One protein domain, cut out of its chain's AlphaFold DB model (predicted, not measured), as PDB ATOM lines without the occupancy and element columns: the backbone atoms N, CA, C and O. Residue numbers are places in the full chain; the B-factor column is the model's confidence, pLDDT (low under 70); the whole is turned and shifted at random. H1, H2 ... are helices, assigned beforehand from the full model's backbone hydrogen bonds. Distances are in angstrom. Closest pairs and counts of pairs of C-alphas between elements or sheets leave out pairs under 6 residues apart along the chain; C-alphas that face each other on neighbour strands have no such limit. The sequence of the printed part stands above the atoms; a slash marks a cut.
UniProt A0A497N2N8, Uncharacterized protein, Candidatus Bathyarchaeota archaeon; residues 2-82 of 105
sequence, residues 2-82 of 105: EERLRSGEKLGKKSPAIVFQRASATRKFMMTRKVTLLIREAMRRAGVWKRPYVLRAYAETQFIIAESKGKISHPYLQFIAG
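What this domain is: This is residues 2 to 82 of the 105 residues of an uncharacterized protein of Candidatus Bathyarchaeota archaeon (UniProt A0A497N2N8). The model is an open, loose V of helices: H2 and H3 make its two arms, joined by a short link at the corner without touching, and the short H4 folds back beside the far end of H3 as a helical hairpin. From the other end of H2 a long looped stretch, residues 7 to 31, leads back to the small helix H1, and residues 5 to 14 stick out. The printed part has 81 residues, with four named helices in the order H1, H2, H3, H4 and no named strand; its class is all helix. The whole is loose, with a radius of gyration of the C-alphas of 16.6 A, and spans 46 by 33 by 22 A.

How they stand to each other: The longest helix is H3, residues 53 to 68. It touches H4, residues 74 to 81, with its residues 60 to 67 alone, and the closest C-alphas of the two, those of Glu 67 and His 74, are 6.5 A apart. The two form a helical hairpin: they run opposite ways at a shallow tilt of 12 degrees, with their centres 11.1 A apart. H2, residues 32 to 45, is apart from both H3 and H4. H1, residues 2 to 6, is apart from H2, H3 and H4. In H1, H2, H3 and H4, every pair of O i and N i+4 is within hydrogen-bond range.

Where its parts are: H3 runs from Tyr 53, with its C-alpha at (169.285, 127.697, 115.350), to Ser 68, and is 23.4 A long from first to last C-alpha. H4, from His 74 to Ala 81, measures 10.8 A and ends with C-alpha 81 at (168.805, 130.505, 128.037). H2, from Thr 32 to Arg 45, measures 20.0 A. H1, from Glu 2 to Arg 6, measures 6.2 A and begins with C-alpha 2 at (157.412, 151.295, 118.892).

The domain as a whole: The two C-alphas farthest apart, those of Ser 24 and Ser 68, are 46.6 A from each other. The first and last printed C-alphas, those of Glu 2 and Gly 82, are 26.5 A apart. The printed part has no cut. The link from H1 to H2, with 25 residues, is long; the link from H2 to H3, with 7 residues, is short, and the link from H3 to H4, with 5 residues, is tight. Residues 5 to 14 stand free. The mean pLDDT of the printed part is 73.9, and 36 residues are under 70: residues 2 to 29, 74 to 78 and 80 to 82.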
ATOM      1  N   GLU A   2     157.551 149.834 119.022       55.50
ATOM      2  CA  GLU A   2     157.412 151.295 118.892       55.50
ATOM      3  C   GLU A   2     156.402 151.724 117.821       55.50
ATOM      4  O   GLU A   2     155.576 152.591 118.069       55.50
ATOM      5  N   GLU A   3     156.384 151.048 116.672       57.72
ATOM      6  CA  GLU A   3     155.431 151.315 115.584       57.72
ATOM      7  C   GLU A   3     153.960 151.086 115.998       57.72
ATOM      8  O   GLU A   3     153.068 151.784 115.530       57.72
ATOM      9  N   ARG A   4     153.708 150.171 116.951       59.41
ATOM     10  CA  ARG A   4     152.365 149.861 117.486       59.41
ATOM     11  C   ARG A   4     151.940 150.789 118.622       59.41
ATOM     12  O   ARG A   4     150.765 151.116 118.756       59.41
ATOM     13  N   LEU A   5     152.905 151.235 119.427       58.81
ATOM     14  CA  LEU A   5     152.692 152.323 120.385       58.81
ATOM     15  C   LEU A   5     152.330 153.618 119.648       58.81
ATOM     16  O   LEU A   5     151.415 154.319 120.068       58.81
ATOM     17  N   ARG A   6     152.989 153.890 118.512       60.84
ATOM     18  CA  ARG A   6     152.669 155.031 117.642       60.84
ATOM     19  C   ARG A   6     151.313 154.898 116.947       60.84
ATOM     20  O   ARG A   6     150.657 155.910 116.747       60.84
ATOM     21  N   SER A   7     150.860 153.682 116.633       62.62
ATOM     22  CA  SER A   7     149.527 153.446 116.058       62.62
ATOM     23  C   SER A   7     148.382 153.472 117.088       62.62
ATOM     24  O   SER A   7     147.255 153.126 116.743       62.62
ATOM     25  N   GLY A   8     148.651 153.835 118.349       61.66
ATOM     26  CA  GLY A   8     147.631 153.993 119.394       61.66
ATOM     27  C   GLY A   8     147.068 152.684 119.963       61.66
ATOM     28  O   GLY A   8     146.036 152.696 120.635       61.66
ATOM     29  N   GLU A   9     147.713 151.540 119.715       62.41
ATOM     30  CA  GLU A   9     147.216 150.246 120.187       62.41
ATOM     31  C   GLU A   9     147.468 150.087 121.701       62.41
ATOM     32  O   GLU A   9     148.608 150.154 122.168       62.41
ATOM     33  N   LYS A  10     146.411 149.847 122.496       60.88
ATOM     34  CA  LYS A  10     146.533 149.593 123.945       60.88
ATOM     35  C   LYS A  10     147.170 148.220 124.195       60.88
ATOM     36  O   LYS A  10     146.489 147.196 124.271       60.88
ATOM     37  N   LEU A  11     148.493 148.196 124.337       63.72
ATOM     38  CA  LEU A  11     149.263 146.992 124.655       63.72
ATOM     39  C   LEU A  11     149.049 146.588 126.127       63.72
ATOM     40  O   LEU A  11     149.551 147.227 127.045       63.72
ATOM     41  N   GLY A  12     148.300 145.506 126.360       67.56
ATOM     42  CA  GLY A  12     148.166 144.864 127.678       67.56
ATOM     43  C   GLY A  12     149.040 143.608 127.827       67.56
ATOM     44  O   GLY A  12     149.588 143.109 126.846       67.56
ATOM     45  N   LYS A  13     149.106 143.008 129.030       62.34
ATOM     46  CA  LYS A  13     149.889 141.770 129.305       62.34
ATOM     47  C   LYS A  13     149.525 140.571 128.411       62.34
ATOM     48  O   LYS A  13     150.352 139.697 128.188       62.34
ATOM     49  N   LYS A  14     148.290 140.517 127.901       62.62
ATOM     50  CA  LYS A  14     147.788 139.457 127.001       62.62
ATOM     51  C   LYS A  14     147.889 139.832 125.516       62.62
ATOM     52  O   LYS A  14     147.288 139.156 124.673       62.62
ATOM     53  N   SER A  15     148.552 140.945 125.198       64.62
ATOM     54  CA  SER A  15     148.747 141.368 123.816       64.62
ATOM     55  C   SER A  15     149.872 140.547 123.171       64.62
ATOM     56  O   SER A  15     150.884 140.258 123.811       64.62
ATOM     57  N   PRO A  16     149.699 140.112 121.915       63.66
ATOM     58  CA  PRO A  16     150.745 139.419 121.172       63.66
ATOM     59  C   PRO A  16     151.965 140.326 120.988       63.66
ATOM     60  O   PRO A  16     151.833 141.432 120.471       63.66
ATOM     61  N   ALA A  17     153.160 139.851 121.351       66.38
ATOM     62  CA  ALA A  17     154.404 140.585 121.102       66.38
ATOM     63  C   ALA A  17     154.700 140.713 119.595       66.38
ATOM     64  O   ALA A  17     155.125 141.769 119.127       66.38
ATOM     65  N   ILE A  18     154.400 139.655 118.831       65.38
ATOM     66  CA  ILE A  18     154.525 139.603 117.371       65.38
ATOM     67  C   ILE A  18     153.128 139.412 116.774       65.38
ATOM     68  O   ILE A  18     152.507 138.357 116.939       65.38
ATOM     69  N   VAL A  19     152.640 140.441 116.083       68.38
ATOM     70  CA  VAL A  19     151.353 140.443 115.373       68.38
ATOM     71  C   VAL A  19     151.539 140.223 113.887       68.38
ATOM     72  O   VAL A  19     152.591 140.514 113.320       68.38
ATOM     73  N   PHE A  20     150.487 139.737 113.235       61.75
ATOM     74  CA  PHE A  20     150.418 139.786 111.786       61.75
ATOM     75  C   PHE A  20     150.328 141.240 111.320       61.75
ATOM     76  O   PHE A  20     149.487 141.994 111.789       61.75
ATOM     77  N   GLN A  21     151.157 141.607 110.346       60.69
ATOM     78  CA  GLN A  21     151.122 142.936 109.726       60.69
ATOM     79  C   GLN A  21     149.862 143.166 108.866       60.69
ATOM     80  O   GLN A  21     149.545 144.293 108.513       60.69
ATOM     81  N   ARG A  22     149.116 142.099 108.536       57.72
ATOM     82  CA  ARG A  22     147.805 142.185 107.876       57.72
ATOM     83  C   ARG A  22     146.693 142.161 108.921       57.72
ATOM     84  O   ARG A  22     146.558 141.168 109.633       57.72
ATOM     85  N   ALA A  23     145.851 143.194 108.907       53.78
ATOM     86  CA  ALA A  23     144.670 143.348 109.764       53.78
ATOM     87  C   ALA A  23     143.639 142.202 109.636       53.78
ATOM     88  O   ALA A  23     142.865 141.961 110.552       53.78
ATOM     89  N   SER A  24     143.654 141.460 108.523       52.38
ATOM     90  CA  SER A  24     142.703 140.377 108.213       52.38
ATOM     91  C   SER A  24     143.040 139.021 108.862       52.38
ATOM     92  O   SER A  24     142.298 138.052 108.701       52.38
ATOM     93  N   ALA A  25     144.147 138.903 109.602       56.78
ATOM     94  CA  ALA A  25     144.484 137.637 110.243       56.78
ATOM     95  C   ALA A  25     143.535 137.345 111.419       56.78
ATOM     96  O   ALA A  25     143.642 137.944 112.483       56.78
ATOM     97  N   THR A  26     142.672 136.339 111.263       58.69
ATOM     98  CA  THR A  26     141.740 135.845 112.299       58.69
ATOM     99  C   THR A  26     142.454 135.375 113.576       58.69
ATOM    100  O   THR A  26     141.841 135.211 114.626       58.69
ATOM    101  N   ARG A  27     143.766 135.113 113.499       62.97
ATOM    102  CA  ARG A  27     144.569 134.586 114.607       62.97
ATOM    103  C   ARG A  27     145.287 135.702 115.356       62.97
ATOM    104  O   ARG A  27     146.063 136.453 114.775       62.97
ATOM    105  N   LYS A  28     145.109 135.704 116.678       66.31
ATOM    106  CA  LYS A  28     145.698 136.676 117.610       66.31
ATOM    107  C   LYS A  28     147.232 136.631 117.680       66.31
ATOM    108  O   LYS A  28     147.853 137.668 117.858       66.31
ATOM    109  N   PHE A  29     147.849 135.457 117.536       69.69
ATOM    110  CA  PHE A  29     149.308 135.285 117.609       69.69
ATOM    111  C   PHE A  29     149.882 134.816 116.277       69.69
ATOM    112  O   PHE A  29     149.293 133.965 115.603       69.69
ATOM    113  N   MET A  30     151.060 135.335 115.916       73.19
ATOM    114  CA  MET A  30     151.771 134.874 114.728       73.19
ATOM    115  C   MET A  30     152.189 133.406 114.867       73.19
ATOM    116  O   MET A  30     152.681 132.977 115.908       73.19
ATOM    117  N   MET A  31     152.020 132.630 113.795       77.31
ATOM    118  CA  MET A  31     152.465 131.236 113.781       77.31
ATOM    119  C   MET A  31     153.991 131.147 113.776       77.31
ATOM    120  O   MET A  31     154.647 131.842 112.995       77.31
ATOM    121  N   THR A  32     154.536 130.186 114.526       78.19
ATOM    122  CA  THR A  32     155.974 129.870 114.569       78.19
ATOM    123  C   THR A  32     156.567 129.710 113.171       78.19
ATOM    124  O   THR A  32     157.626 130.249 112.881       78.19
ATOM    125  N   ARG A  33     155.840 129.063 112.246       80.75
ATOM    126  CA  ARG A  33     156.291 128.870 110.858       80.75
ATOM    127  C   ARG A  33     156.553 130.190 110.123       80.75
ATOM    128  O   ARG A  33     157.516 130.279 109.366       80.75
ATOM    129  N   LYS A  34     155.713 131.206 110.351       82.19
ATOM    130  CA  LYS A  34     155.852 132.529 109.724       82.19
ATOM    131  C   LYS A  34     156.994 133.320 110.355       82.19
ATOM    132  O   LYS A  34     157.764 133.932 109.627       82.19
ATOM    133  N   VAL A  35     157.162 133.227 111.675       82.94
ATOM    134  CA  VAL A  35     158.315 133.813 112.377       82.94
ATOM    135  C   VAL A  35     159.626 133.216 111.853       82.94
ATOM    136  O   VAL A  35     160.527 133.954 111.468       82.94
ATOM    137  N   THR A  36     159.711 131.889 111.732       83.62
ATOM    138  CA  THR A  36     160.894 131.205 111.190       83.62
ATOM    139  C   THR A  36     161.199 131.614 109.748       83.62
ATOM    140  O   THR A  36     162.369 131.727 109.384       83.62
ATOM    141  N   LEU A  37     160.171 131.847 108.923       85.94
ATOM    142  CA  LEU A  37     160.347 132.344 107.557       85.94
ATOM    143  C   LEU A  37     160.939 133.759 107.550       85.94
ATOM    144  O   LEU A  37     161.957 133.968 106.901       85.94
ATOM    145  N   LEU A  38     160.363 134.685 108.325       86.12
ATOM    146  CA  LEU A  38     160.846 136.068 108.426       86.12
ATOM    147  C   LEU A  38     162.302 136.130 108.909       86.12
ATOM    148  O   LEU A  38     163.114 136.867 108.352       86.12
ATOM    149  N   ILE A  39     162.652 135.312 109.908       85.88
ATOM    150  CA  ILE A  39     164.034 135.191 110.396       85.88
ATOM    151  C   ILE A  39     164.947 134.691 109.275       85.88
ATOM    152  O   ILE A  39     166.013 135.256 109.050       85.88
ATOM    153  N   ARG A  40     164.533 133.660 108.534       86.94
ATOM    154  CA  ARG A  40     165.330 133.105 107.434       86.94
ATOM    155  C   ARG A  40     165.527 134.112 106.300       86.94
ATOM    156  O   ARG A  40     166.620 134.183 105.751       86.94
ATOM    157  N   GLU A  41     164.503 134.883 105.954       89.06
ATOM    158  CA  GLU A  41     164.597 135.949 104.950       89.06
ATOM    159  C   GLU A  41     165.542 137.067 105.401       89.06
ATOM    160  O   GLU A  41     166.376 137.519 104.620       89.06
ATOM    161  N   ALA A  42     165.468 137.486 106.667       88.38
ATOM    162  CA  ALA A  42     166.405 138.453 107.236       88.38
ATOM    163  C   ALA A  42     167.850 137.926 107.234       88.38
ATOM    164  O   ALA A  42     168.755 138.635 106.801       88.38
ATOM    165  N   MET A  43     168.063 136.667 107.632       88.75
ATOM    166  CA  MET A  43     169.382 136.025 107.601       88.75
ATOM    167  C   MET A  43     169.952 135.952 106.182       88.75
ATOM    168  O   MET A  43     171.112 136.296 105.977       88.75
ATOM    169  N   ARG A  44     169.137 135.569 105.190       89.88
ATOM    170  CA  ARG A  44     169.566 135.505 103.783       89.88
ATOM    171  C   ARG A  44     169.920 136.875 103.219       89.88
ATOM    172  O   ARG A  44     170.925 136.985 102.528       89.88
ATOM    173  N   ARG A  45     169.148 137.918 103.548       89.38
ATOM    174  CA  ARG A  45     169.491 139.304 103.182       89.38
ATOM    175  C   ARG A  45     170.818 139.754 103.794       89.38
ATOM    176  O   ARG A  45     171.542 140.504 103.160       89.38
ATOM    177  N   ALA A  46     171.155 139.254 104.982       88.31
ATOM    178  CA  ALA A  46     172.453 139.466 105.621       88.31
ATOM    179  C   ALA A  46     173.565 138.519 105.109       88.31
ATOM    180  O   ALA A  46     174.645 138.481 105.692       88.31
ATOM    181  N   GLY A  47     173.316 137.718 104.064       91.44
ATOM    182  CA  GLY A  47     174.287 136.773 103.495       91.44
ATOM    183  C   GLY A  47     174.470 135.471 104.286       91.44
ATOM    184  O   GLY A  47     175.338 134.661 103.963       91.44
ATOM    185  N   VAL A  48     173.654 135.222 105.314       86.75
ATOM    186  CA  VAL A  48     173.749 134.030 106.166       86.75
ATOM    187  C   VAL A  48     172.773 132.954 105.688       86.75
ATOM    188  O   VAL A  48     171.560 133.043 105.878       86.75
ATOM    189  N   TRP A  49     173.316 131.871 105.134       85.88
ATOM    190  CA  TRP A  49     172.541 130.745 104.587       85.88
ATOM    191  C   TRP A  49     172.321 129.588 105.576       85.88
ATOM    192  O   TRP A  49     171.811 128.527 105.213       85.88
ATOM    193  N   LYS A  50     172.698 129.776 106.843       85.44
ATOM    194  CA  LYS A  50     172.607 128.747 107.887       85.44
ATOM    195  C   LYS A  50     171.186 128.613 108.454       85.44
ATOM    196  O   LYS A  50     170.314 129.460 108.260       85.44
ATOM    197  N   ARG A  51     170.945 127.519 109.188       81.38
ATOM    198  CA  ARG A  51     169.677 127.293 109.900       81.38
ATOM    199  C   ARG A  51     169.487 128.339 111.018       81.38
ATOM    200  O   ARG A  51     170.469 128.688 111.669       81.38
ATOM    201  N   PRO A  52     168.243 128.760 111.319       84.31
ATOM    202  CA  PRO A  52     167.965 129.760 112.358       84.31
ATOM    203  C   PRO A  52     168.515 129.430 113.753       84.31
ATOM    204  O   PRO A  52     168.835 130.341 114.506       84.31
ATOM    205  N   TYR A  53     168.690 128.144 114.082       83.12
ATOM    206  CA  TYR A  53     169.285 127.697 115.350       83.12
ATOM    207  C   TYR A  53     170.694 128.253 115.609       83.12
ATOM    208  O   TYR A  53     171.095 128.368 116.761       83.12
ATOM    209  N   VAL A  54     171.424 128.669 114.569       85.19
ATOM    210  CA  VAL A  54     172.739 129.310 114.724       85.19
ATOM    211  C   VAL A  54     172.643 130.637 115.477       85.19
ATOM    212  O   VAL A  54     173.542 130.964 116.243       85.19
ATOM    213  N   LEU A  55     171.539 131.377 115.324       84.44
ATOM    214  CA  LEU A  55     171.333 132.627 116.060       84.44
ATOM    215  C   LEU A  55     171.245 132.390 117.570       84.44
ATOM    216  O   LEU A  55     171.703 133.224 118.344       84.44
ATOM    217  N   ARG A  56     170.694 131.243 117.985       82.81
ATOM    218  CA  ARG A  56     170.613 130.872 119.398       82.81
ATOM    219  C   ARG A  56     172.004 130.614 119.981       82.81
ATOM    220  O   ARG A  56     172.348 131.234 120.977       82.81
ATOM    221  N   ALA A  57     172.812 129.787 119.319       83.00
ATOM    222  CA  ALA A  57     174.179 129.496 119.763       83.00
ATOM    223  C   ALA A  57     175.061 130.761 119.792       83.00
ATOM    224  O   ALA A  57     175.864 130.965 120.704       83.00
ATOM    225  N   TYR A  58     174.870 131.655 118.815       86.00
ATOM    226  CA  TYR A  58     175.535 132.955 118.801       86.00
ATOM    227  C   TYR A  58     175.126 133.815 120.004       86.00
ATOM    228  O   TYR A  58     175.992 134.371 120.674       86.00
ATOM    229  N   ALA A  59     173.827 133.900 120.307       83.12
ATOM    230  CA  ALA A  59     173.332 134.656 121.455       83.12
ATOM    231  C   ALA A  59     173.877 134.108 122.785       83.12
ATOM    232  O   ALA A  59     174.366 134.888 123.594       83.12
ATOM    233  N   GLU A  60     173.867 132.786 122.978       78.44
ATOM    234  CA  GLU A  60     174.448 132.120 124.158       78.44
ATOM    235  C   GLU A  60     175.937 132.473 124.327       78.44
ATOM    236  O   GLU A  60     176.376 132.833 125.417       78.44
ATOM    237  N   THR A  61     176.702 132.499 123.233       84.00
ATOM    238  CA  THR A  61     178.117 132.909 123.270       84.00
ATOM    239  C   THR A  61     178.280 134.389 123.641       84.00
ATOM    240  O   THR A  61     179.124 134.736 124.467       84.00
ATOM    241  N   GLN A  62     177.468 135.283 123.064       84.38
ATOM    242  CA  GLN A  62     177.510 136.717 123.391       84.38
ATOM    243  C   GLN A  62     177.137 136.991 124.849       84.38
ATOM    244  O   GLN A  62     177.680 137.902 125.471       84.38
ATOM    245  N   PHE A  63     176.242 136.182 125.402       80.00
ATOM    246  CA  PHE A  63     175.866 136.223 126.802       80.00
ATOM    247  C   PHE A  63     177.020 135.836 127.728       80.00
ATOM    248  O   PHE A  63     177.324 136.603 128.639       80.00
ATOM    249  N   ILE A  64     177.725 134.741 127.441       80.06
ATOM    250  CA  ILE A  64     178.929 134.333 128.190       80.06
ATOM    251  C   ILE A  64     180.011 135.427 128.125       80.06
ATOM    252  O   ILE A  64     180.624 135.779 129.131       80.06
ATOM    253  N   ILE A  65     180.212 136.045 126.955       83.12
ATOM    254  CA  ILE A  65     181.150 137.172 126.805       83.12
ATOM    255  C   ILE A  65     180.704 138.382 127.643       83.12
ATOM    256  O   ILE A  65     181.537 139.079 128.224       83.12
ATOM    257  N   ALA A  66     179.402 138.669 127.701       82.69
ATOM    258  CA  ALA A  66     178.862 139.768 128.496       82.69
ATOM    259  C   ALA A  66     178.995 139.520 130.007       82.69
ATOM    260  O   ALA A  66     179.270 140.468 130.746       82.69
ATOM    261  N   GLU A  67     178.855 138.271 130.451       80.00
ATOM    262  CA  GLU A  67     179.143 137.848 131.824       80.00
ATOM    263  C   GLU A  67     180.622 138.018 132.165       80.00
ATOM    264  O   GLU A  67     180.943 138.645 133.170       80.00
ATOM    265  N   SER A  68     181.526 137.552 131.299       76.88
ATOM    266  CA  SER A  68     182.970 137.732 131.493       76.88
ATOM    267  C   SER A  68     183.362 139.214 131.605       76.88
ATOM    268  O   SER A  68     184.283 139.566 132.336       76.88
ATOM    269  N   LYS A  69     182.621 140.104 130.932       84.00
ATOM    270  CA  LYS A  69     182.784 141.565 131.019       84.00
ATOM    271  C   LYS A  69     182.057 142.206 132.211       84.00
ATOM    272  O   LYS A  69     182.030 143.432 132.298       84.00
ATOM    273  N   GLY A  70     181.417 141.418 133.077       79.06
ATOM    274  CA  GLY A  70     180.683 141.883 134.258       79.06
ATOM    275  C   GLY A  70     179.391 142.650 133.953       79.06
ATOM    276  O   GLY A  70     178.837 143.291 134.840       79.06
ATOM    277  N   LYS A  71     178.899 142.620 132.706       76.62
ATOM    278  CA  LYS A  71     177.687 143.359 132.305       76.62
ATOM    279  C   LYS A  71     176.397 142.638 132.690       76.62
ATOM    280  O   LYS A  71     175.345 143.269 132.753       76.62
ATOM    281  N   ILE A  72     176.464 141.321 132.878       70.75
ATOM    282  CA  ILE A  72     175.324 140.451 133.171       70.75
ATOM    283  C   ILE A  72     175.769 139.395 134.188       70.75
ATOM    284  O   ILE A  72     176.883 138.892 134.096       70.75
ATOM    285  N   SER A  73     174.918 139.057 135.158       72.19
ATOM    286  CA  SER A  73     175.211 138.013 136.144       72.19
ATOM    287  C   SER A  73     174.883 136.610 135.617       72.19
ATOM    288  O   SER A  73     173.905 136.426 134.888       72.19
ATOM    289  N   HIS A  74     175.659 135.610 136.045       66.75
ATOM    290  CA  HIS A  74     175.455 134.188 135.735       66.75
ATOM    291  C   HIS A  74     173.989 133.702 135.829       66.75
ATOM    292  O   HIS A  74     173.475 133.150 134.851       66.75
ATOM    293  N   PRO A  75     173.239 133.965 136.925       67.00
ATOM    294  CA  PRO A  75     171.849 133.505 137.045       67.00
ATOM    295  C   PRO A  75     170.899 134.161 136.031       67.00
ATOM    296  O   PRO A  75     169.861 133.600 135.679       67.00
ATOM    297  N   TYR A  76     171.236 135.348 135.520       65.50
ATOM    298  CA  TYR A  76     170.443 135.996 134.479       65.50
ATOM    299  C   TYR A  76     170.630 135.316 133.114       65.50
ATOM    300  O   TYR A  76     169.677 135.244 132.336       65.50
ATOM    301  N   LEU A  77     171.814 134.753 132.842       67.31
ATOM    302  CA  LEU A  77     172.059 133.971 131.629       67.31
ATOM    303  C   LEU A  77     171.291 132.660 131.623       67.31
ATOM    304  O   LEU A  77     170.642 132.347 130.628       67.31
ATOM    305  N   GLN A  78     171.310 131.932 132.738       68.75
ATOM    306  CA  GLN A  78     170.563 130.681 132.866       68.75
ATOM    307  C   GLN A  78     169.055 130.910 132.696       68.75
ATOM    308  O   GLN A  78     168.393 130.177 131.955       68.75
ATOM    309  N   PHE A  79     168.538 132.005 133.268       70.44
ATOM    310  CA  PHE A  79     167.154 132.435 133.077       70.44
ATOM    311  C   PHE A  79     166.815 132.724 131.604       70.44
ATOM    312  O   PHE A  79     165.783 132.267 131.115       70.44
ATOM    313  N   ILE A  80     167.667 133.456 130.876       68.44
ATOM    314  CA  ILE A  80     167.423 133.791 129.460       68.44
ATOM    315  C   ILE A  80     167.573 132.570 128.546       68.44
ATOM    316  O   ILE A  80     166.789 132.394 127.611       68.44
ATOM    317  N   ALA A  81     168.565 131.722 128.802       67.31
ATOM    318  CA  ALA A  81     168.805 130.505 128.037       67.31
ATOM    319  C   ALA A  81     167.716 129.440 128.276       67.31
ATOM    320  O   ALA A  81     167.550 128.531 127.457       67.31
ATOM    321  N   GLY A  82     166.919 129.585 129.339       66.06
ATOM    322  CA  GLY A  82     165.852 128.651 129.690       66.06
ATOM    323  C   GLY A  82     166.366 127.388 130.381       66.06
ATOM    324  O   GLY A  82     165.675 126.372 130.362       66.06
TER     325      GLY A  82